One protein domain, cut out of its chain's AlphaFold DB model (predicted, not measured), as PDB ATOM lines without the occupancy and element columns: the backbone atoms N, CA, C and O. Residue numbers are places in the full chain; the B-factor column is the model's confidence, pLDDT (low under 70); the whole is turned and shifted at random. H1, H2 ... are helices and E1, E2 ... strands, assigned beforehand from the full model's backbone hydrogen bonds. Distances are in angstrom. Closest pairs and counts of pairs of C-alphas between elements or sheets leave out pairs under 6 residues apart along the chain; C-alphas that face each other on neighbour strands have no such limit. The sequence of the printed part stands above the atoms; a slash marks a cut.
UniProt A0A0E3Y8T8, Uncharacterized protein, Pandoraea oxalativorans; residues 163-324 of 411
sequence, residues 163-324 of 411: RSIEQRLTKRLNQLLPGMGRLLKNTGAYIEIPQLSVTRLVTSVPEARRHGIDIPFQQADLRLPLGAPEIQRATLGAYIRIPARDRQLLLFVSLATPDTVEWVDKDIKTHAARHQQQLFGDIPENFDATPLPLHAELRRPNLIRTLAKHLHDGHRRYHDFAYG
ATOM      1  N   ARG A 163      15.809   0.542   3.674       95.19
ATOM      2  CA  ARG A 163      14.811   1.348   2.958       95.19
ATOM      3  C   ARG A 163      13.613   0.511   2.509       95.19
ATOM      4  O   ARG A 163      12.481   0.934   2.728       95.19
ATOM      5  N   SER A 164      13.847  -0.651   1.899       92.88
ATOM      6  CA  SER A 164      12.775  -1.542   1.439       92.88
ATOM      7  C   SER A 164      11.938  -2.063   2.609       92.88
ATOM      8  O   SER A 164      10.707  -2.053   2.542       92.88
ATOM      9  N   ILE A 165      12.587  -2.440   3.717       92.88
ATOM     10  CA  ILE A 165      11.901  -2.875   4.940       92.88
ATOM     11  C   ILE A 165      11.079  -1.721   5.531       92.88
ATOM     12  O   ILE A 165       9.898  -1.897   5.815       92.88
ATOM     13  N   GLU A 166      11.652  -0.520   5.670       93.88
ATOM     14  CA  GLU A 166      10.949   0.664   6.191       93.88
ATOM     15  C   GLU A 166       9.707   1.012   5.353       93.88
ATOM     16  O   GLU A 166       8.634   1.275   5.906       93.88
ATOM     17  N   GLN A 167       9.818   0.960   4.023       92.00
ATOM     18  CA  GLN A 167       8.693   1.173   3.108       92.00
ATOM     19  C   GLN A 167       7.606   0.106   3.278       92.00
ATOM     20  O   GLN A 167       6.426   0.450   3.378       92.00
ATOM     21  N   ARG A 168       7.990  -1.176   3.357       90.12
ATOM     22  CA  ARG A 168       7.060  -2.295   3.566       90.12
ATOM     23  C   ARG A 168       6.313  -2.157   4.892       90.12
ATOM     24  O   ARG A 168       5.085  -2.229   4.905       90.12
ATOM     25  N   LEU A 169       7.036  -1.886   5.979       91.81
ATOM     26  CA  LEU A 169       6.458  -1.677   7.307       91.81
ATOM     27  C   LEU A 169       5.500  -0.486   7.316       91.81
ATOM     28  O   LEU A 169       4.372  -0.613   7.778       91.81
ATOM     29  N   THR A 170       5.907   0.652   6.751       91.25
ATOM     30  CA  THR A 170       5.066   1.857   6.687       91.25
ATOM     31  C   THR A 170       3.784   1.596   5.904       91.25
ATOM     32  O   THR A 170       2.694   1.938   6.367       91.25
ATOM     33  N   LYS A 171       3.895   0.952   4.733       90.31
ATOM     34  CA  LYS A 171       2.742   0.575   3.910       90.31
ATOM     35  C   LYS A 171       1.791  -0.320   4.698       90.31
ATOM     36  O   LYS A 171       0.599  -0.028   4.748       90.31
ATOM     37  N   ARG A 172       2.305  -1.372   5.338       89.38
ATOM     38  CA  ARG A 172       1.466  -2.326   6.064       89.38
ATOM     39  C   ARG A 172       0.824  -1.730   7.312       89.38
ATOM     40  O   ARG A 172      -0.363  -1.930   7.534       89.38
ATOM     41  N   LEU A 173       1.569  -0.951   8.092       89.94
ATOM     42  CA  LEU A 173       1.035  -0.265   9.268       89.94
ATOM     43  C   LEU A 173      -0.112   0.682   8.892       89.94
ATOM     44  O   LEU A 173      -1.127   0.698   9.579       89.94
ATOM     45  N   ASN A 174       0.011   1.412   7.777       88.06
ATOM     46  CA  ASN A 174      -1.061   2.278   7.280       88.06
ATOM     47  C   ASN A 174      -2.272   1.502   6.734       88.06
ATOM     48  O   ASN A 174      -3.383   2.018   6.796       88.06
ATOM     49  N   GLN A 175      -2.076   0.285   6.211       87.00
ATOM     50  CA  GLN A 175      -3.179  -0.605   5.824       87.00
ATOM     51  C   GLN A 175      -3.932  -1.150   7.042       87.00
ATOM     52  O   GLN A 175      -5.146  -1.304   6.977       87.00
ATOM     53  N   LEU A 176      -3.223  -1.438   8.139       85.00
ATOM     54  CA  LEU A 176      -3.844  -1.866   9.396       85.00
ATOM     55  C   LEU A 176      -4.634  -0.729  10.045       85.00
ATOM     56  O   LEU A 176      -5.748  -0.944  10.514       85.00
ATOM     57  N   LEU A 177      -4.053   0.473  10.081       82.50
ATOM     58  CA  LEU A 177      -4.735   1.681  10.523       82.50
ATOM     59  C   LEU A 177      -4.104   2.919   9.865       82.50
ATOM     60  O   LEU A 177      -2.908   3.171  10.058       82.50
ATOM     61  N   PRO A 178      -4.875   3.742   9.135       86.12
ATOM     62  CA  PRO A 178      -4.351   4.972   8.561       86.12
ATOM     63  C   PRO A 178      -3.718   5.875   9.630       86.12
ATOM     64  O   PRO A 178      -4.319   6.165  10.660       86.12
ATOM     65  N   GLY A 179      -2.479   6.316   9.396       81.50
ATOM     66  CA  GLY A 179      -1.763   7.188  10.330       81.50
ATOM     67  C   GLY A 179      -1.091   6.467  11.505       81.50
ATOM     68  O   GLY A 179      -0.538   7.144  12.376       81.50
ATOM     69  N   MET A 180      -1.054   5.127  11.513       85.00
ATOM     70  CA  MET A 180      -0.425   4.321  12.568       85.00
ATOM     71  C   MET A 180       0.999   4.775  12.911       85.00
ATOM     72  O   MET A 180       1.355   4.856  14.081       85.00
ATOM     73  N   GLY A 181       1.812   5.151  11.920       81.50
ATOM     74  CA  GLY A 181       3.172   5.642  12.178       81.50
ATOM     75  C   GLY A 181       3.220   6.886  13.080       81.50
ATOM     76  O   GLY A 181       4.099   6.992  13.935       81.50
ATOM     77  N   ARG A 182       2.257   7.810  12.938       81.81
ATOM     78  CA  ARG A 182       2.133   8.986  13.820       81.81
ATOM     79  C   ARG A 182       1.619   8.592  15.202       81.81
ATOM     80  O   ARG A 182       2.106   9.122  16.194       81.81
ATOM     81  N   LEU A 183       0.679   7.647  15.266       81.62
ATOM     82  CA  LEU A 183       0.145   7.135  16.530       81.62
ATOM     83  C   LEU A 183       1.243   6.471  17.365       81.62
ATOM     84  O   LEU A 183       1.452   6.875  18.503       81.62
ATOM     85  N   LEU A 184       2.020   5.560  16.772       86.25
ATOM     86  CA  LEU A 184       3.136   4.880  17.443       86.25
ATOM     87  C   LEU A 184       4.163   5.859  18.029       86.25
ATOM     88  O   LEU A 184       4.722   5.608  19.097       86.25
ATOM     89  N   LYS A 185       4.400   6.988  17.349       83.44
ATOM     90  CA  LYS A 185       5.298   8.043  17.834       83.44
ATOM     91  C   LYS A 185       4.777   8.696  19.121       83.44
ATOM     92  O   LYS A 185       5.571   9.013  20.002       83.44
ATOM     93  N   ASN A 186       3.464   8.878  19.234       81.19
ATOM     94  CA  ASN A 186       2.837   9.632  20.322       81.19
ATOM     95  C   ASN A 186       2.439   8.754  21.521       81.19
ATOM     96  O   ASN A 186       2.240   9.272  22.612       81.19
ATOM     97  N   THR A 187       2.358   7.433  21.352       79.75
ATOM     98  CA  THR A 187       1.925   6.486  22.399       79.75
ATOM     99  C   THR A 187       3.067   5.949  23.267       79.75
ATOM    100  O   THR A 187       2.844   5.094  24.117       79.75
ATOM    101  N   GLY A 188       4.313   6.385  23.041       81.25
ATOM    102  CA  GLY A 188       5.479   5.837  23.745       81.25
ATOM    103  C   GLY A 188       5.773   4.372  23.396       81.25
ATOM    104  O   GLY A 188       6.353   3.660  24.214       81.25
ATOM    105  N   ALA A 189       5.368   3.923  22.202       88.25
ATOM    106  CA  ALA A 189       5.605   2.561  21.740       88.25
ATOM    107  C   ALA A 189       7.107   2.234  21.669       88.25
ATOM    108  O   ALA A 189       7.940   3.103  21.390       88.25
ATOM    109  N   TYR A 190       7.450   0.971  21.904       89.06
ATOM    110  CA  TYR A 190       8.830   0.487  21.907       89.06
ATOM    111  C   TYR A 190       8.933  -0.921  21.311       89.06
ATOM    112  O   TYR A 190       7.925  -1.598  21.111       89.06
ATOM    113  N   ILE A 191      10.159  -1.334  20.979       90.75
ATOM    114  CA  ILE A 191      10.433  -2.634  20.353       90.75
ATOM    115  C   ILE A 191      10.864  -3.643  21.420       90.75
ATOM    116  O   ILE A 191      11.758  -3.355  22.220       90.75
ATOM    117  N   GLU A 192      10.269  -4.833  21.384       90.75
ATOM    118  CA  GLU A 192      10.704  -6.005  22.146       90.75
ATOM    119  C   GLU A 192      11.231  -7.068  21.187       90.75
ATOM    120  O   GLU A 192      10.567  -7.434  20.214       90.75
ATOM    121  N   ILE A 193      12.443  -7.549  21.453       90.06
ATOM    122  CA  ILE A 193      13.128  -8.514  20.597       90.06
ATOM    123  C   ILE A 193      13.250  -9.831  21.363       90.06
ATOM    124  O   ILE A 193      13.876  -9.872  22.429       90.06
ATOM    125  N   PRO A 194      12.626 -10.911  20.860       90.38
ATOM    126  CA  PRO A 194      12.817 -12.244  21.409       90.38
ATOM    127  C   PRO A 194      14.277 -12.672  21.312       90.38
ATOM    128  O   PRO A 194      14.992 -12.293  20.382       90.38
ATOM    129  N   GLN A 195      14.703 -13.485  22.270       89.88
ATOM    130  CA  GLN A 195      16.062 -14.002  22.333       89.88
ATOM    131  C   GLN A 195      16.039 -15.519  22.501       89.88
ATOM    132  O   GLN A 195      15.139 -16.070  23.137       89.88
ATOM    133  N   LEU A 196      17.044 -16.177  21.938       88.81
ATOM    134  CA  LEU A 196      17.366 -17.577  22.162       88.81
ATOM    135  C   LEU A 196      18.762 -17.655  22.770       88.81
ATOM    136  O   LEU A 196      19.663 -16.930  22.359       88.81
ATOM    137  N   SER A 197      18.936 -18.542  23.737       89.56
ATOM    138  CA  SER A 197      20.243 -19.082  24.075       89.56
ATOM    139  C   SER A 197      20.473 -20.257  23.149       89.56
ATOM    140  O   SER A 197      19.637 -21.159  23.086       89.56
ATOM    141  N   VAL A 198      21.557 -20.209  22.394       87.31
ATOM    142  CA  VAL A 198      21.870 -21.209  21.391       87.31
ATOM    143  C   VAL A 198      23.195 -21.854  21.745       87.31
ATOM    144  O   VAL A 198      24.196 -21.171  21.946       87.31
ATOM    145  N   THR A 199      23.202 -23.177  21.799       86.88
ATOM    146  CA  THR A 199      24.406 -23.968  22.025       86.88
ATOM    147  C   THR A 199      24.572 -24.937  20.872       86.88
ATOM    148  O   THR A 199      23.653 -25.689  20.553       86.88
ATOM    149  N   ARG A 200      25.741 -24.929  20.227       83.31
ATOM    150  CA  ARG A 200      26.049 -25.944  19.218       83.31
ATOM    151  C   ARG A 200      26.153 -27.296  19.909       83.31
ATOM    152  O   ARG A 200      26.762 -27.407  20.966       83.31
ATOM    153  N   LEU A 201      25.568 -28.313  19.304       84.62
ATOM    154  CA  LEU A 201      25.647 -29.687  19.756       84.62
ATOM    155  C   LEU A 201      26.545 -30.482  18.816       84.62
ATOM    156  O   LEU A 201      26.414 -30.415  17.596       84.62
ATOM    157  N   VAL A 202      27.418 -31.275  19.417       82.50
ATOM    158  CA  VAL A 202      28.038 -32.428  18.786       82.50
ATOM    159  C   VAL A 202      27.035 -33.568  18.831       82.50
ATOM    160  O   VAL A 202      26.529 -33.916  19.901       82.50
ATOM    161  N   THR A 203      26.754 -34.127  17.662       80.38
ATOM    162  CA  THR A 203      25.654 -35.081  17.448       80.38
ATOM    163  C   THR A 203      26.118 -36.514  17.202       80.38
ATOM    164  O   THR A 203      25.308 -37.435  17.175       80.38
ATOM    165  N   SER A 204      27.426 -36.730  17.040       78.69
ATOM    166  CA  SER A 204      27.984 -38.054  16.778       78.69
ATOM    167  C   SER A 204      29.353 -38.247  17.430       78.69
ATOM    168  O   SER A 204      30.106 -37.297  17.647       78.69
ATOM    169  N   VAL A 205      29.684 -39.500  17.756       80.12
ATOM    170  CA  VAL A 205      30.993 -39.876  18.320       80.12
ATOM    171  C   VAL A 205      32.162 -39.448  17.414       80.12
ATOM    172  O   VAL A 205      33.112 -38.866  17.942       80.12
ATOM    173  N   PRO A 206      32.097 -39.644  16.079       77.44
ATOM    174  CA  PRO A 206      33.111 -39.119  15.166       77.44
ATOM    175  C   PRO A 206      33.307 -37.606  15.281       77.44
ATOM    176  O   PRO A 206      34.438 -37.130  15.368       77.44
ATOM    177  N   GLU A 207      32.214 -36.838  15.332       79.12
ATOM    178  CA  GLU A 207      32.268 -35.383  15.512       79.12
ATOM    179  C   GLU A 207      32.915 -35.014  16.861       79.12
ATOM    180  O   GLU A 207      33.779 -34.141  16.911       79.12
ATOM    181  N   ALA A 208      32.586 -35.723  17.945       80.25
ATOM    182  CA  ALA A 208      33.147 -35.472  19.276       80.25
ATOM    183  C   ALA A 208      34.664 -35.674  19.328       80.25
ATOM    184  O   ALA A 208      35.397 -34.787  19.773       80.25
ATOM    185  N   ARG A 209      35.147 -36.808  18.812       78.25
ATOM    186  CA  ARG A 209      36.582 -37.118  18.766       78.25
ATOM    187  C   ARG A 209      37.357 -36.099  17.942       78.25
ATOM    188  O   ARG A 209      38.452 -35.698  18.326       78.25
ATOM    189  N   ARG A 210      36.764 -35.608  16.850       77.12
ATOM    190  CA  ARG A 210      37.336 -34.535  16.015       77.12
ATOM    191  C   ARG A 210      37.447 -33.201  16.740       77.12
ATOM    192  O   ARG A 210      38.351 -32.427  16.444       77.12
ATOM    193  N   HIS A 211      36.579 -32.957  17.714       77.50
ATOM    194  CA  HIS A 211      36.682 -31.829  18.634       77.50
ATOM    195  C   HIS A 211      37.612 -32.098  19.834       77.50
ATOM    196  O   HIS A 211      37.646 -31.297  20.765       77.50
ATOM    197  N   GLY A 212      38.381 -33.195  19.824       77.25
ATOM    198  CA  GLY A 212      39.299 -33.566  20.906       77.25
ATOM    199  C   GLY A 212      38.592 -34.086  22.159       77.25
ATOM    200  O   GLY A 212      39.196 -34.147  23.228       77.25
ATOM    201  N   ILE A 213      37.309 -34.440  22.047       79.50
ATOM    202  CA  ILE A 213      36.514 -34.981  23.144       79.50
ATOM    203  C   ILE A 213      36.664 -36.502  23.107       79.50
ATOM    204  O   ILE A 213      35.968 -37.186  22.357       79.50
ATOM    205  N   ASP A 214      37.591 -37.020  23.911       73.62
ATOM    206  CA  ASP A 214      37.844 -38.456  24.038       73.62
ATOM    207  C   ASP A 214      37.344 -38.956  25.398       73.62
ATOM    208  O   ASP A 214      38.039 -38.919  26.414       73.62
ATOM    209  N   ILE A 215      36.069 -39.343  25.430       72.69
ATOM    210  CA  ILE A 215      35.416 -39.954  26.588       72.69
ATOM    211  C   ILE A 215      34.782 -41.280  26.160       72.69
ATOM    212  O   ILE A 215      34.374 -41.420  25.005       72.69
ATOM    213  N   PRO A 216      34.651 -42.268  27.060       75.62
ATOM    214  CA  PRO A 216      33.943 -43.501  26.743       75.62
ATOM    215  C   PRO A 216      32.454 -43.205  26.510       75.62
ATOM    216  O   PRO A 216      31.673 -43.055  27.449       75.62
ATOM    217  N   PHE A 217      32.058 -43.108  25.239       74.94
ATOM    218  CA  PHE A 217      30.671 -42.885  24.839       74.94
ATOM    219  C   PHE A 217      29.854 -44.161  25.069       74.94
ATOM    220  O   PHE A 217      30.050 -45.166  24.391       74.94
ATOM    221  N   GLN A 218      28.942 -44.128  26.042       67.69
ATOM    222  CA  GLN A 218      28.083 -45.273  26.381       67.69
ATOM    223  C   GLN A 218      26.734 -45.270  25.642       67.69
ATOM    224  O   GLN A 218      25.981 -46.235  25.745       67.69
ATOM    225  N   GLN A 219      26.405 -44.195  24.918       59.78
ATOM    226  CA  GLN A 219      25.102 -43.992  24.277       59.78
ATOM    227  C   GLN A 219      25.251 -43.776  22.768       59.78
ATOM    228  O   GLN A 219      26.200 -43.132  22.324       59.78
ATOM    229  N   ALA A 220      24.296 -44.308  21.998       59.34
ATOM    230  CA  ALA A 220      24.220 -44.125  20.547       59.34
ATOM    231  C   ALA A 220      23.763 -42.704  20.159       59.34
ATOM    232  O   ALA A 220      24.267 -42.150  19.185       59.34
ATOM    233  N   ASP A 221      22.876 -42.096  20.955       65.31
ATOM    234  CA  ASP A 221      22.346 -40.748  20.726       65.31
ATOM    235  C   ASP A 221      23.208 -39.707  21.452       65.31
ATOM    236  O   ASP A 221      22.901 -39.260  22.561       65.31
ATOM    237  N   LEU A 222      24.334 -39.340  20.843       78.00
ATOM    238  CA  LEU A 222      25.234 -38.348  21.415       78.00
ATOM    239  C   LEU A 222      24.686 -36.933  21.194       78.00
ATOM    240  O   LEU A 222      24.450 -36.528  20.062       78.00
ATOM    241  N   ARG A 223      24.515 -36.152  22.265       84.38
ATOM    242  CA  ARG A 223      24.225 -34.709  22.190       84.38
ATOM    243  C   ARG A 223      25.070 -33.973  23.217       84.38
ATOM    244  O   ARG A 223      24.680 -33.859  24.376       84.38
ATOM    245  N   LEU A 224      26.251 -33.515  22.807       84.25
ATOM    246  CA  LEU A 224      27.180 -32.809  23.693       84.25
ATOM    247  C   LEU A 224      27.248 -31.322  23.341       84.25
ATOM    248  O   LEU A 224      27.506 -31.001  22.183       84.25
ATOM    249  N   PRO A 225      27.060 -30.406  24.305       85.06
ATOM    250  CA  PRO A 225      27.225 -28.983  24.050       85.06
ATOM    251  C   PRO A 225      28.689 -28.657  23.729       85.06
ATOM    252  O   PRO A 225      29.603 -29.060  24.449       85.06
ATOM    253  N   LEU A 226      28.903 -27.907  22.651       80.56
ATOM    254  CA  LEU A 226      30.201 -27.423  22.210       80.56
ATOM    255  C   LEU A 226      30.299 -25.919  22.465       80.56
ATOM    256  O   LEU A 226      29.617 -25.121  21.823       80.56
ATOM    257  N   GLY A 227      31.190 -25.542  23.382       80.38
ATOM    258  CA  GLY A 227      31.405 -24.148  23.759       80.38
ATOM    259  C   GLY A 227      30.320 -23.580  24.678       80.38
ATOM    260  O   GLY A 227      29.422 -24.281  25.148       80.38
ATOM    261  N   ALA A 228      30.445 -22.287  24.978       82.94
ATOM    262  CA  ALA A 228      29.472 -21.576  25.796       82.94
ATOM    263  C   ALA A 228      28.213 -21.233  24.973       82.94
ATOM    264  O   ALA A 228      28.330 -20.960  23.779       82.94
ATOM    265  N   PRO A 229      27.020 -21.194  25.596       86.12
ATOM    266  CA  PRO A 229      25.813 -20.737  24.923       86.12
ATOM    267  C   PRO A 229      25.945 -19.289  24.438       86.12
ATOM    268  O   PRO A 229      26.314 -18.395  25.202       86.12
ATOM    269  N   GLU A 230      25.571 -19.044  23.188       85.31
ATOM    270  CA  GLU A 230      25.505 -17.713  22.599       85.31
ATOM    271  C   GLU A 230      24.079 -17.166  22.658       85.31
ATOM    272  O   GLU A 230      23.102 -17.895  22.488       85.31
ATOM    273  N   ILE A 231      23.932 -15.860  22.884       87.00
ATOM    274  CA  ILE A 231      22.617 -15.214  22.868       87.00
ATOM    275  C   ILE A 231      22.326 -14.727  21.453       87.00
ATOM    276  O   ILE A 231      22.933 -13.769  20.972       87.00
ATOM    277  N   GLN A 232      21.336 -15.343  20.819       85.38
ATOM    278  CA  GLN A 232      20.835 -14.953  19.513       85.38
ATOM    279  C   GLN A 232      19.562 -14.125  19.658       85.38
ATOM    280  O   GLN A 232      18.552 -14.561  20.210       85.38
ATOM    281  N   ARG A 233      19.605 -12.896  19.147       88.44
ATOM    282  CA  ARG A 233      18.417 -12.046  19.003       88.44
ATOM    283  C   ARG A 233      17.634 -12.478  17.772       88.44
ATOM    284  O   ARG A 233      18.247 -12.858  16.777       88.44
ATOM    285  N   ALA A 234      16.308 -12.363  17.829       87.00
ATOM    286  CA  ALA A 234      15.442 -12.647  16.692       87.00
ATOM    287  C   ALA A 234      15.958 -11.948  15.426       87.00
ATOM    288  O   ALA A 234      16.309 -10.766  15.423       87.00
ATOM    289  N   THR A 235      16.099 -12.730  14.366       87.38
ATOM    290  CA  THR A 235      16.793 -12.341  13.137       87.38
ATOM    291  C   THR A 235      15.819 -11.828  12.086       87.38
ATOM    292  O   THR A 235      16.154 -10.924  11.324       87.38
ATOM    293  N   LEU A 236      14.604 -12.380  12.056       89.12
ATOM    294  CA  LEU A 236      13.592 -12.117  11.034       89.12
ATOM    295  C   LEU A 236      12.357 -11.400  11.576       89.12
ATOM    296  O   LEU A 236      11.548 -10.918  10.781       89.12
ATOM    297  N   GLY A 237      12.206 -11.292  12.896       91.06
ATOM    298  CA  GLY A 237      11.044 -10.651  13.495       91.06
ATOM    299  C   GLY A 237      11.292 -10.000  14.849       91.06
ATOM    300  O   GLY A 237      12.331 -10.173  15.475       91.06
ATOM    301  N   ALA A 238      10.312  -9.220  15.290       93.31
ATOM    302  CA  ALA A 238      10.281  -8.545  16.580       93.31
ATOM    303  C   ALA A 238       8.833  -8.189  16.943       93.31
ATOM    304  O   ALA A 238       7.903  -8.423  16.168       93.31
ATOM    305  N   TYR A 239       8.645  -7.567  18.102       92.44
ATOM    306  CA  TYR A 239       7.356  -7.046  18.529       92.44
ATOM    307  C   TYR A 239       7.396  -5.532  18.714       92.44
ATOM    308  O   TYR A 239       8.385  -4.978  19.192       92.44
ATOM    309  N   ILE A 240       6.294  -4.861  18.380       91.62
ATOM    310  CA  ILE A 240       6.043  -3.478  18.786       91.62
ATOM    311  C   ILE A 240       5.027  -3.509  19.918       91.62
ATOM    312  O   ILE A 240       3.882  -3.922  19.723       91.62
ATOM    313  N   ARG A 241       5.440  -3.036  21.091       89.06
ATOM    314  CA  ARG A 241       4.571  -2.904  22.254       89.06
ATOM    315  C   ARG A 241       4.090  -1.474  22.374       89.06
ATOM    316  O   ARG A 241       4.882  -0.531  22.351       89.06
ATOM    317  N   ILE A 242       2.778  -1.324  22.495       87.88
ATOM    318  CA  ILE A 242       2.108  -0.035  22.560       87.88
ATOM    319  C   ILE A 242       1.406   0.056  23.918       87.88
ATOM    320  O   ILE A 242       0.430  -0.665  24.158       87.88
ATOM    321  N   PRO A 243       1.901   0.912  24.825       82.62
ATOM    322  CA  PRO A 243       1.223   1.178  26.085       82.62
ATOM    323  C   PRO A 243      -0.162   1.793  25.834       82.62
ATOM    324  O   PRO A 243      -0.280   2.790  25.123       82.62
ATOM    325  N   ALA A 244      -1.207   1.227  26.439       77.44
ATOM    326  CA  ALA A 244      -2.510   1.869  26.589       77.44
ATOM    327  C   ALA A 244      -2.943   1.805  28.065       77.44
ATOM    328  O   ALA A 244      -2.362   1.059  28.852       77.44
ATOM    329  N   ARG A 245      -3.920   2.637  28.459       69.19
ATOM    330  CA  ARG A 245      -4.274   2.857  29.878       69.19
ATOM    331  C   ARG A 245      -4.685   1.575  30.610       69.19
ATOM    332  O   ARG A 245      -4.217   1.353  31.718       69.19
ATOM    333  N   ASP A 246      -5.479   0.729  29.954       71.00
ATOM    334  CA  ASP A 246      -6.115  -0.434  30.596       71.00
ATOM    335  C   ASP A 246      -5.673  -1.776  29.989       71.00
ATOM    336  O   ASP A 246      -6.092  -2.844  30.428       71.00
ATOM    337  N   ARG A 247      -4.842  -1.736  28.940       71.94
ATOM    338  CA  ARG A 247      -4.309  -2.923  28.265       71.94
ATOM    339  C   ARG A 247      -3.035  -2.601  27.503       71.94
ATOM    340  O   ARG A 247      -2.731  -1.447  27.225       71.94
ATOM    341  N   GLN A 248      -2.306  -3.635  27.119       75.31
ATOM    342  CA  GLN A 248      -1.171  -3.496  26.219       75.31
ATOM    343  C   GLN A 248      -1.561  -4.018  24.850       75.31
ATOM    344  O   GLN A 248      -2.108  -5.111  24.730       75.31
ATOM    345  N   LEU A 249      -1.296  -3.209  23.832       85.69
ATOM    346  CA  LEU A 249      -1.492  -3.606  22.450       85.69
ATOM    347  C   LEU A 249      -0.148  -4.075  21.900       85.69
ATOM    348  O   LEU A 249       0.886  -3.444  22.138       85.69
ATOM    349  N   LEU A 250      -0.171  -5.187  21.177       89.44
ATOM    350  CA  LEU A 250       1.026  -5.831  20.670       89.44
ATOM    351  C   LEU A 250       0.884  -6.076  19.170       89.44
ATOM    352  O   LEU A 250      -0.127  -6.607  18.708       89.44
ATOM    353  N   LEU A 251       1.910  -5.683  18.425       91.88
ATOM    354  CA  LEU A 251       2.059  -6.023  17.016       91.88
ATOM    355  C   LEU A 251       3.230  -6.983  16.869       91.88
ATOM    356  O   LEU A 251       4.335  -6.682  17.326       91.88
ATOM    357  N   PHE A 252       3.000  -8.107  16.205       92.38
ATOM    358  CA  PHE A 252       4.065  -8.967  15.721       92.38
ATOM    359  C   PHE A 252       4.536  -8.457  14.368       92.38
ATOM    360  O   PHE A 252       3.722  -8.118  13.510       92.38
ATOM    361  N   VAL A 253       5.851  -8.384  14.188       93.00
ATOM    362  CA  VAL A 253       6.479  -7.996  12.931       93.00
ATOM    363  C   VAL A 253       7.423  -9.103  12.498       93.00
ATOM    364  O   VAL A 253       8.338  -9.444  13.241       93.00
ATOM    365  N   SER A 254       7.248  -9.632  11.290       90.56
ATOM    366  CA  SER A 254       8.142 -10.645  10.727       90.56
ATOM    367  C   SER A 254       8.310 -10.490   9.225       90.56
ATOM    368  O   SER A 254       7.341 -10.418   8.473       90.56
ATOM    369  N   LEU A 255       9.561 -10.512   8.776       87.06
ATOM    370  CA  LEU A 255       9.912 -10.512   7.360       87.06
ATOM    371  C   LEU A 255       9.623 -11.845   6.664       87.06
ATOM    372  O   LEU A 255       9.527 -11.851   5.437       87.06
ATOM    373  N   ALA A 256       9.465 -12.929   7.429       80.06
ATOM    374  CA  ALA A 256       9.195 -14.281   6.942       80.06
ATOM    375  C   ALA A 256       7.706 -14.535   6.646       80.06
ATOM    376  O   ALA A 256       7.334 -15.624   6.221       80.06
ATOM    377  N   THR A 257       6.839 -13.546   6.882       73.75
ATOM    378  CA  THR A 257       5.403 -13.649   6.598       73.75
ATOM    379  C   THR A 257       5.004 -12.703   5.466       73.75
ATOM    380  O   THR A 257       5.585 -11.618   5.342       73.75
ATOM    381  N   PRO A 258       3.988 -13.048   4.652       68.06
ATOM    382  CA  PRO A 258       3.447 -12.134   3.647       68.06
ATOM    383  C   PRO A 258       2.882 -10.858   4.282       68.06
ATOM    384  O   PRO A 258       3.199  -9.745   3.848       68.06
ATOM    385  N   ASP A 259       2.118 -11.017   5.367       70.12
ATOM    386  CA  ASP A 259       1.423  -9.923   6.041       70.12
ATOM    387  C   ASP A 259       2.362  -8.958   6.754       70.12
ATOM    388  O   ASP A 259       2.003  -7.796   6.902       70.12
ATOM    389  N   THR A 260       3.588  -9.371   7.089       80.25
ATOM    390  CA  THR A 260       4.661  -8.570   7.713       80.25
ATOM    391  C   THR A 260       4.371  -8.062   9.118       80.25
ATOM    392  O   THR A 260       5.278  -8.016   9.939       80.25
ATOM    393  N   VAL A 261       3.145  -7.608   9.368       87.69
ATOM    394  CA  VAL A 261       2.670  -7.025  10.614       87.69
ATOM    395  C   VAL A 261       1.278  -7.572  10.904       87.69
ATOM    396  O   VAL A 261       0.385  -7.462  10.057       87.69
ATOM    397  N   GLU A 262       1.091  -8.093  12.111       87.88
ATOM    398  CA  GLU A 262      -0.187  -8.607  12.606       87.88
ATOM    399  C   GLU A 262      -0.437  -8.193  14.061       87.88
ATOM    400  O   GLU A 262       0.496  -7.921  14.821       87.88
ATOM    401  N   TRP A 263      -1.714  -8.119  14.441       85.31
ATOM    402  CA  TRP A 263      -2.122  -7.908  15.829       85.31
ATOM    403  C   TRP A 263      -1.979  -9.197  16.624       85.31
ATOM    404  O   TRP A 263      -2.316 -10.272  16.134       85.31
ATOM    405  N   VAL A 264      -1.524  -9.071  17.868       86.94
ATOM    406  CA  VAL A 264      -1.364 -10.209  18.768       86.94
ATOM    407  C   VAL A 264      -2.330 -10.080  19.936       86.94
ATOM    408  O   VAL A 264      -2.180  -9.208  20.789       86.94
ATOM    409  N   ASP A 265      -3.286 -11.005  19.992       76.62
ATOM    410  CA  ASP A 265      -4.307 -11.070  21.049       76.62
ATOM    411  C   ASP A 265      -3.900 -11.981  22.222       76.62
ATOM    412  O   ASP A 265      -4.627 -12.126  23.204       76.62
ATOM    413  N   LYS A 266      -2.743 -12.642  22.110       73.38
ATOM    414  CA  LYS A 266      -2.203 -13.595  23.092       73.38
ATOM    415  C   LYS A 266      -1.014 -12.993  23.833       73.38
ATOM    416  O   LYS A 266      -0.456 -11.980  23.420       73.38
ATOM    417  N   ASP A 267      -0.586 -13.634  24.918       81.62
ATOM    418  CA  ASP A 267       0.654 -13.220  25.563       81.62
ATOM    419  C   ASP A 267       1.854 -13.409  24.615       81.62
ATOM    420  O   ASP A 267       1.925 -14.356  23.822       81.62
ATOM    421  N   ILE A 268       2.808 -12.485  24.712       84.19
ATOM    422  CA  ILE A 268       3.981 -12.426  23.839       84.19
ATOM    423  C   ILE A 268       4.849 -13.688  23.909       84.19
ATOM    424  O   ILE A 268       5.440 -14.060  22.900       84.19
ATOM    425  N   LYS A 269       4.923 -14.372  25.061       84.00
ATOM    426  CA  LYS A 269       5.763 -15.569  25.221       84.00
ATOM    427  C   LYS A 269       5.147 -16.749  24.478       84.00
ATOM    428  O   LYS A 269       5.835 -17.403  23.702       84.00
ATOM    429  N   THR A 270       3.847 -16.975  24.651       85.12
ATOM    430  CA  THR A 270       3.108 -18.016  23.925       85.12
ATOM    431  C   THR A 270       3.084 -17.738  22.427       85.12
ATOM    432  O   THR A 270       3.186 -18.673  21.631       85.12
ATOM    433  N   HIS A 271       2.955 -16.472  22.020       88.38
ATOM    434  CA  HIS A 271       3.057 -16.106  20.611       88.38
ATOM    435  C   HIS A 271       4.466 -16.387  20.074       88.38
ATOM    436  O   HIS A 271       4.619 -17.107  19.094       88.38
ATOM    437  N   ALA A 272       5.514 -15.921  20.756       87.12
ATOM    438  CA  ALA A 272       6.890 -16.132  20.320       87.12
ATOM    439  C   ALA A 272       7.263 -17.616  20.207       87.12
ATOM    440  O   ALA A 272       7.893 -17.998  19.227       87.12
ATOM    441  N   ALA A 273       6.818 -18.455  21.148       84.38
ATOM    442  CA  ALA A 273       7.056 -19.896  21.101       84.38
ATOM    443  C   ALA A 273       6.393 -20.571  19.886       84.38
ATOM    444  O   ALA A 273       6.976 -21.460  19.278       84.38
ATOM    445  N   ARG A 274       5.182 -20.142  19.500       86.88
ATOM    446  CA  ARG A 274       4.490 -20.682  18.314       86.88
ATOM    447  C   ARG A 274       5.055 -20.161  16.998       86.88
ATOM    448  O   ARG A 274       4.956 -20.850  15.992       86.88
ATOM    449  N   HIS A 275       5.618 -18.956  17.014       87.81
ATOM    450  CA  HIS A 275       6.103 -18.257  15.829       87.81
ATOM    451  C   HIS A 275       7.639 -18.198  15.774       87.81
ATOM    452  O   HIS A 275       8.221 -17.243  15.256       87.81
ATOM    453  N   GLN A 276       8.312 -19.207  16.341       86.44
ATOM    454  CA  GLN A 276       9.771 -19.244  16.453       86.44
ATOM    455  C   GLN A 276      10.447 -19.186  15.077       86.44
ATOM    456  O   GLN A 276      11.348 -18.375  14.886       86.44
ATOM    457  N   GLN A 277       9.958 -19.946  14.094       85.06
ATOM    458  CA  GLN A 277      10.479 -19.897  12.722       85.06
ATOM    459  C   GLN A 277      10.287 -18.519  12.073       85.06
ATOM    460  O   GLN A 277      11.158 -18.024  11.373       85.06
ATOM    461  N   GLN A 278       9.183 -17.824  12.335       87.38
ATOM    462  CA  GLN A 278       8.958 -16.488  11.778       87.38
ATOM    463  C   GLN A 278       9.807 -15.409  12.475       87.38
ATOM    464  O   GLN A 278      10.030 -14.337  11.909       87.38
ATOM    465  N   LEU A 279      10.273 -15.671  13.697       88.94
ATOM    466  CA  LEU A 279      11.141 -14.784  14.473       88.94
ATOM    467  C   LEU A 279      12.625 -14.994  14.179       88.94
ATOM    468  O   LEU A 279      13.366 -14.022  14.034       88.94
ATOM    469  N   PHE A 280      13.053 -16.250  14.118       86.31
ATOM    470  CA  PHE A 280      14.460 -16.644  14.066       86.31
ATOM    471  C   PHE A 280      14.856 -17.304  12.744       86.31
ATOM    472  O   PHE A 280      16.050 -17.424  12.489       86.31
ATOM    473  N   GLY A 281      13.877 -17.679  11.916       83.31
ATOM    474  CA  GLY A 281      14.024 -18.566  10.762       83.31
ATOM    475  C   GLY A 281      14.249 -20.021  11.166       83.31
ATOM    476  O   GLY A 281      13.948 -20.413  12.297       83.31
ATOM    477  N   ASP A 282      14.748 -20.820  10.230       80.44
ATOM    478  CA  ASP A 282      15.032 -22.231  10.470       80.44
ATOM    479  C   ASP A 282      16.278 -22.367  11.347       80.44
ATOM    480  O   ASP A 282      17.343 -21.832  11.036       80.44
ATOM    481  N   ILE A 283      16.130 -23.060  12.476       77.75
ATOM    482  CA  ILE A 283      17.223 -23.346  13.407       77.75
ATOM    483  C   ILE A 283      17.777 -24.725  13.042       77.75
ATOM    484  O   ILE A 283      16.988 -25.672  12.998       77.75
ATOM    485  N   PRO A 284      19.086 -24.875  12.780       75.50
ATOM    486  CA  PRO A 284      19.632 -26.168  12.391       75.50
ATOM    487  C   PRO A 284      19.550 -27.194  13.522       75.50
ATOM    488  O   PRO A 284      19.659 -26.857  14.699       75.50
ATOM    489  N   GLU A 285      19.435 -28.470  13.155       75.69
ATOM    490  CA  GLU A 285      19.269 -29.589  14.096       75.69
ATOM    491  C   GLU A 285      20.450 -29.765  15.066       75.69
ATOM    492  O   GLU A 285      20.283 -30.257  16.185       75.69
ATOM    493  N   ASN A 286      21.648 -29.338  14.658       77.06
ATOM    494  CA  ASN A 286      22.860 -29.377  15.471       77.06
ATOM    495  C   ASN A 286      22.990 -28.183  16.429       77.06
ATOM    496  O   ASN A 286      24.047 -28.007  17.029       77.06
ATOM    497  N   PHE A 287      21.956 -27.362  16.589       80.94
ATOM    498  CA  PHE A 287      21.893 -26.357  17.640       80.94
ATOM    499  C   PHE A 287      20.758 -26.684  18.604       80.94
ATOM    500  O   PHE A 287      19.628 -26.952  18.200       80.94
ATOM    501  N   ASP A 288      21.057 -26.623  19.895       85.69
ATOM    502  CA  ASP A 288      20.028 -26.507  20.914       85.69
ATOM    503  C   ASP A 288      19.663 -25.035  21.075       85.69
ATOM    504  O   ASP A 288      20.549 -24.184  21.178       85.69
ATOM    505  N   ALA A 289      18.371 -24.726  21.081       87.06
ATOM    506  CA  ALA A 289      17.875 -23.361  21.128       87.06
ATOM    507  C   ALA A 289      16.819 -23.217  22.222       87.06
ATOM    508  O   ALA A 289      15.669 -23.631  22.075       87.06
ATOM    509  N   THR A 290      17.208 -22.566  23.314       87.44
ATOM    510  CA  THR A 290      16.344 -22.329  24.470       87.44
ATOM    511  C   THR A 290      15.830 -20.885  24.471       87.44
ATOM    512  O   THR A 290      16.637 -19.954  24.452       87.44
ATOM    513  N   PRO A 291      14.506 -20.645  24.530       85.50
ATOM    514  CA  PRO A 291      13.936 -19.305  24.681       85.50
ATOM    515  C   PRO A 291      14.461 -18.569  25.914       85.50
ATOM    516  O   PRO A 291      14.385 -19.070  27.035       85.50
ATOM    517  N   LEU A 292      14.937 -17.344  25.708       83.50
ATOM    518  CA  LEU A 292      15.323 -16.419  26.768       83.50
ATOM    519  C   LEU A 292      14.229 -15.367  27.007       83.50
ATOM    520  O   LEU A 292      13.369 -15.143  26.145       83.50
ATOM    521  N   PRO A 293      14.237 -14.692  28.174       79.38
ATOM    522  CA  PRO A 293      13.367 -13.550  28.413       79.38
ATOM    523  C   PRO A 293      13.505 -12.494  27.311       79.38
ATOM    524  O   PRO A 293      14.600 -12.203  26.835       79.38
ATOM    525  N   LEU A 294      12.374 -11.901  26.925       75.62
ATOM    526  CA  LEU A 294      12.350 -10.823  25.940       75.62
ATOM    527  C   LEU A 294      13.177  -9.638  26.429       75.62
ATOM    528  O   LEU A 294      13.045  -9.206  27.576       75.62
ATOM    529  N   HIS A 295      13.973  -9.076  25.528       71.50
ATOM    530  CA  HIS A 295      14.732  -7.872  25.811       71.50
ATOM    531  C   HIS A 295      14.021  -6.662  25.201       71.50
ATOM    532  O   HIS A 295      13.778  -6.600  23.993       71.50
ATOM    533  N   ALA A 296      13.654  -5.702  26.051       68.38
ATOM    534  CA  ALA A 296      13.127  -4.414  25.618       68.38
ATOM    535  C   ALA A 296      14.300  -3.560  25.138       68.38
ATOM    536  O   ALA A 296      15.076  -3.042  25.936       68.38
ATOM    537  N   GLU A 297      14.475  -3.470  23.827       64.06
ATOM    538  CA  GLU A 297      15.771  -3.064  23.289       64.06
ATOM    539  C   GLU A 297      15.809  -1.576  22.922       64.06
ATOM    540  O   GLU A 297      16.854  -0.937  23.027       64.06
ATOM    541  N   LEU A 298      14.705  -1.001  22.420       62.69
ATOM    542  CA  LEU A 298      14.806   0.239  21.642       62.69
ATOM    543  C   LEU A 298      13.584   1.159  21.790       62.69
ATOM    544  O   LEU A 298      12.531   0.924  21.194       62.69
ATOM    545  N   ARG A 299      13.767   2.288  22.491       65.12
ATOM    546  CA  ARG A 299      12.912   3.483  22.388       65.12
ATOM    547  C   ARG A 299      13.681   4.556  21.621       65.12
ATOM    548  O   ARG A 299      14.562   5.211  22.170       65.12
ATOM    549  N   ARG A 300      13.403   4.702  20.323       67.56
ATOM    550  CA  ARG A 300      14.049   5.708  19.460       67.56
ATOM    551  C   ARG A 300      13.017   6.573  18.727       67.56
ATOM    552  O   ARG A 300      11.901   6.108  18.509       67.56
ATOM    553  N   PRO A 301      13.377   7.805  18.308       69.25
ATOM    554  CA  PRO A 301      12.426   8.778  17.753       69.25
ATOM    555  C   PRO A 301      11.705   8.317  16.477       69.25
ATOM    556  O   PRO A 301      10.616   8.799  16.176       69.25
ATOM    557  N   ASN A 302      12.314   7.395  15.721       85.50
ATOM    558  CA  ASN A 302      11.714   6.760  14.551       85.50
ATOM    559  C   ASN A 302      11.711   5.237  14.739       85.50
ATOM    560  O   ASN A 302      12.639   4.540  14.324       85.50
ATOM    561  N   LEU A 303      10.649   4.747  15.379       89.06
ATOM    562  CA  LEU A 303      10.445   3.336  15.692       89.06
ATOM    563  C   LEU A 303      10.525   2.445  14.443       89.06
ATOM    564  O   LEU A 303      11.199   1.421  14.469       89.06
ATOM    565  N   ILE A 304       9.893   2.861  13.340       91.19
ATOM    566  CA  ILE A 304       9.822   2.076  12.099       91.19
ATOM    567  C   ILE A 304      11.216   1.910  11.496       91.19
ATOM    568  O   ILE A 304      11.627   0.793  11.194       91.19
ATOM    569  N   ARG A 305      11.982   2.999  11.368       92.25
ATOM    570  CA  ARG A 305      13.352   2.928  10.845       92.25
ATOM    571  C   ARG A 305      14.277   2.146  11.770       92.25
ATOM    572  O   ARG A 305      15.169   1.447  11.297       92.25
ATOM    573  N   THR A 306      14.098   2.267  13.083       91.81
ATOM    574  CA  THR A 306      14.862   1.487  14.059       91.81
ATOM    575  C   THR A 306      14.570  -0.005  13.930       91.81
ATOM    576  O   THR A 306      15.514  -0.790  13.876       91.81
ATOM    577  N   LEU A 307      13.301  -0.385  13.785       91.94
ATOM    578  CA  LEU A 307      12.906  -1.763  13.525       91.94
ATOM    579  C   LEU A 307      13.460  -2.263  12.185       91.94
ATOM    580  O   LEU A 307      14.035  -3.342  12.124       91.94
ATOM    581  N   ALA A 308      13.378  -1.453  11.129       93.50
ATOM    582  CA  ALA A 308      13.918  -1.802   9.820       93.50
ATOM    583  C   ALA A 308      15.433  -2.053   9.850       93.50
ATOM    584  O   ALA A 308      15.908  -3.000   9.228       93.50
ATOM    585  N   LYS A 309      16.195  -1.244  10.599       93.31
ATOM    586  CA  LYS A 309      17.630  -1.480  10.827       93.31
ATOM    587  C   LYS A 309      17.875  -2.778  11.587       93.31
ATOM    588  O   LYS A 309      18.697  -3.572  11.153       93.31
ATOM    589  N   HIS A 310      17.137  -3.007  12.673       91.56
ATOM    590  CA  HIS A 310      17.272  -4.231  13.454       91.56
ATOM    591  C   HIS A 310      17.022  -5.482  12.600       91.56
ATOM    592  O   HIS A 310      17.828  -6.406  12.638       91.56
ATOM    593  N   LEU A 311      15.957  -5.478  11.795       91.94
ATOM    594  CA  LEU A 311      15.606  -6.577  10.895       91.94
ATOM    595  C   LEU A 311      16.609  -6.737   9.741       91.94
ATOM    596  O   LEU A 311      16.914  -7.858   9.357       91.94
ATOM    597  N   HIS A 312      17.162  -5.643   9.207       92.69
ATOM    598  CA  HIS A 312      18.246  -5.699   8.220       92.69
ATOM    599  C   HIS A 312      19.509  -6.343   8.807       92.69
ATOM    600  O   HIS A 312      20.087  -7.254   8.218       92.69
ATOM    601  N   ASP A 313      19.928  -5.900   9.992       91.25
ATOM    602  CA  ASP A 313      21.087  -6.477  10.670       91.25
ATOM    603  C   ASP A 313      20.802  -7.926  11.098       91.25
ATOM    604  O   ASP A 313      21.697  -8.767  11.079       91.25
ATOM    605  N   GLY A 314      19.550  -8.232  11.448       89.38
ATOM    606  CA  GLY A 314      19.051  -9.573  11.735       89.38
ATOM    607  C   GLY A 314      19.125 -10.501  10.526       89.38
ATOM    608  O   GLY A 314      19.685 -11.581  10.657       89.38
ATOM    609  N   HIS A 315      18.694 -10.059   9.340       88.31
ATOM    610  CA  HIS A 315      18.893 -10.774   8.069       88.31
ATOM    611  C   HIS A 315      20.376 -11.045   7.805       88.31
ATOM    612  O   HIS A 315      20.754 -12.159   7.445       88.31
ATOM    613  N   ARG A 316      21.245 -10.059   8.063       86.38
ATOM    614  CA  ARG A 316      22.693 -10.259   7.933       86.38
ATOM    615  C   ARG A 316      23.212 -11.306   8.920       86.38
ATOM    616  O   ARG A 316      24.029 -12.114   8.496       86.38
ATOM    617  N   ARG A 317      22.751 -11.326  10.175       83.00
ATOM    618  CA  ARG A 317      23.149 -12.327  11.188       83.00
ATOM    619  C   ARG A 317      22.542 -13.711  10.952       83.00
ATOM    620  O   ARG A 317      23.197 -14.698  11.247       83.00
ATOM    621  N   TYR A 318      21.330 -13.786  10.398       79.56
ATOM    622  CA  TYR A 318      20.606 -15.035  10.130       79.56
ATOM    623  C   TYR A 318      21.464 -16.048   9.373       79.56
ATOM    624  O   TYR A 318      21.430 -17.232   9.670       79.56
ATOM    625  N   HIS A 319      22.296 -15.567   8.454       71.56
ATOM    626  CA  HIS A 319      23.268 -16.374   7.729       71.56
ATOM    627  C   HIS A 319      24.181 -17.213   8.637       71.56
ATOM    628  O   HIS A 319      24.327 -18.410   8.411       71.56
ATOM    629  N   ASP A 320      24.784 -16.582   9.648       65.25
ATOM    630  CA  ASP A 320      25.758 -17.207  10.552       65.25
ATOM    631  C   ASP A 320      25.078 -18.090  11.606       65.25
ATOM    632  O   ASP A 320      25.750 -18.741  12.395       65.25
ATOM    633  N   PHE A 321      23.749 -18.117  11.637       67.56
ATOM    634  CA  PHE A 321      22.985 -18.850  12.635       67.56
ATOM    635  C   PHE A 321      22.167 -19.985  12.010       67.56
ATOM    636  O   PHE A 321      22.309 -21.139  12.392       67.56
ATOM    637  N   ALA A 322      21.354 -19.681  11.001       64.94
ATOM    638  CA  ALA A 322      20.481 -20.656  10.355       64.94
ATOM    639  C   ALA A 322      21.207 -21.617   9.424       64.94
ATOM    640  O   ALA A 322      20.679 -22.661   9.067       64.94
ATOM    641  N   TYR A 323      22.413 -21.252   9.000       58.75
ATOM    642  CA  TYR A 323      23.268 -22.088   8.156       58.75
ATOM    643  C   TYR A 323      24.746 -21.901   8.485       58.75
ATOM    644  O   TYR A 323      25.606 -22.349   7.724       58.75
ATOM    645  N   GLY A 324      25.030 -21.170   9.565       53.91
ATOM    646  CA  GLY A 324      26.347 -20.654   9.864       53.91
ATOM    647  C   GLY A 324      27.314 -21.773  10.102       53.91
ATOM    648  O   GLY A 324      27.226 -22.481  11.099       53.91
TER     649      GLY A 324
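AT A GLANCE: This is residues 163 to 324 of the 411 residues of an uncharacterized protein of Pandoraea oxalativorans (UniProt A0A0E3Y8T8). A long, strongly twisted sheet is built along strand E1, with E6 along one side of it and E2 and E3 one after the other along the other side; E4 and E5 widen it beyond E3. Helices H6 and H1 cover part of one face, H4 is over the opposite face, and H3 with the loop of residues 211 to 223 makes one end of the long axis, far from H2. The printed part has 162 residues with six named helices and six named strands, in the order H1 H2 E1 H3 E2 E3 E4 E5 H4 H5 E6 H6. The class is mixed, the sheet is branched and its neighbour pairs are antiparallel. The whole is loose, with a radius of gyration of the C-alphas of 18.9 A and spans of 64 by 34 by 25 A.

IN THESE COORDINATES: The sheet holds E1, residues 190 to 202, 38.2 A long from C-alpha 190 at (8.830, 0.487, 21.907); E2, 224 to 233, 23.0 A; E3, 237 to 243; E4, 248 to 254; E5, 261 to 263; and E6, 287 to 298, 27.8 A. The helices are H1, 163 to 176, 20.0 A, from C-alpha 163 at (14.811, 1.348, 2.958); H2, 180 to 186; H3, 205 to 210; H4, 268 to 274; H5, 276 to 280; and H6, 303 to 322, 26.5 A, to C-alpha 322 at (20.481, -20.656, 10.355).

HOW THE PARTS SIT: E2 and E3 lie on one side of E1, with N 198 and O 230 at 2.8 A and N 192 and O 239 at 2.9 A; E6 lies on the other side, with N 197 and O 290 at 2.8 A. E2 bends by 76 degrees at residue 227, and E6 by 68 degrees at residue 293. E3, E4 and E5 form a meander, each strand the antiparallel neighbour of the one before, in two hairpins; N 240 and O 251 are 2.9 A apart, N 252 and O 262 also 2.9 A. H6 is on the sheet at a height of 9.0 A, along E3 at 16 degrees on the local plane. H1 is on the same face and touches H6 at a steep tilt of 60 degrees, opposite ways; their closest C-alphas, Glu 166 and Ala 308, are 5.3 A apart. H2 touches H1, about perpendicular at 86 degrees, the closest C-alphas being Asn 174 and Met 180 at 5.7 A. H2 and H3 only graze the sheet. H4 is on the face opposite H6. H5 is on the sheet at a height of 7.1 A, with the C-alphas of Gly 237 and Leu 279, the closest to E3, 4.2 A apart. Every O i to N i+4 pair is within hydrogen-bond range in H1 to H5, and 14 of 16 are in H6.

THE WHOLE: The C-alphas farthest apart, Pro 178 and Pro 216, are 64.4 A apart. The printed part has no cut, and the one long link is H3 to E2. Mean pLDDT of the printed part is 82.6; residues 218 to 221, 245, 258, 296 to 301 and 320 to 324 are under 70.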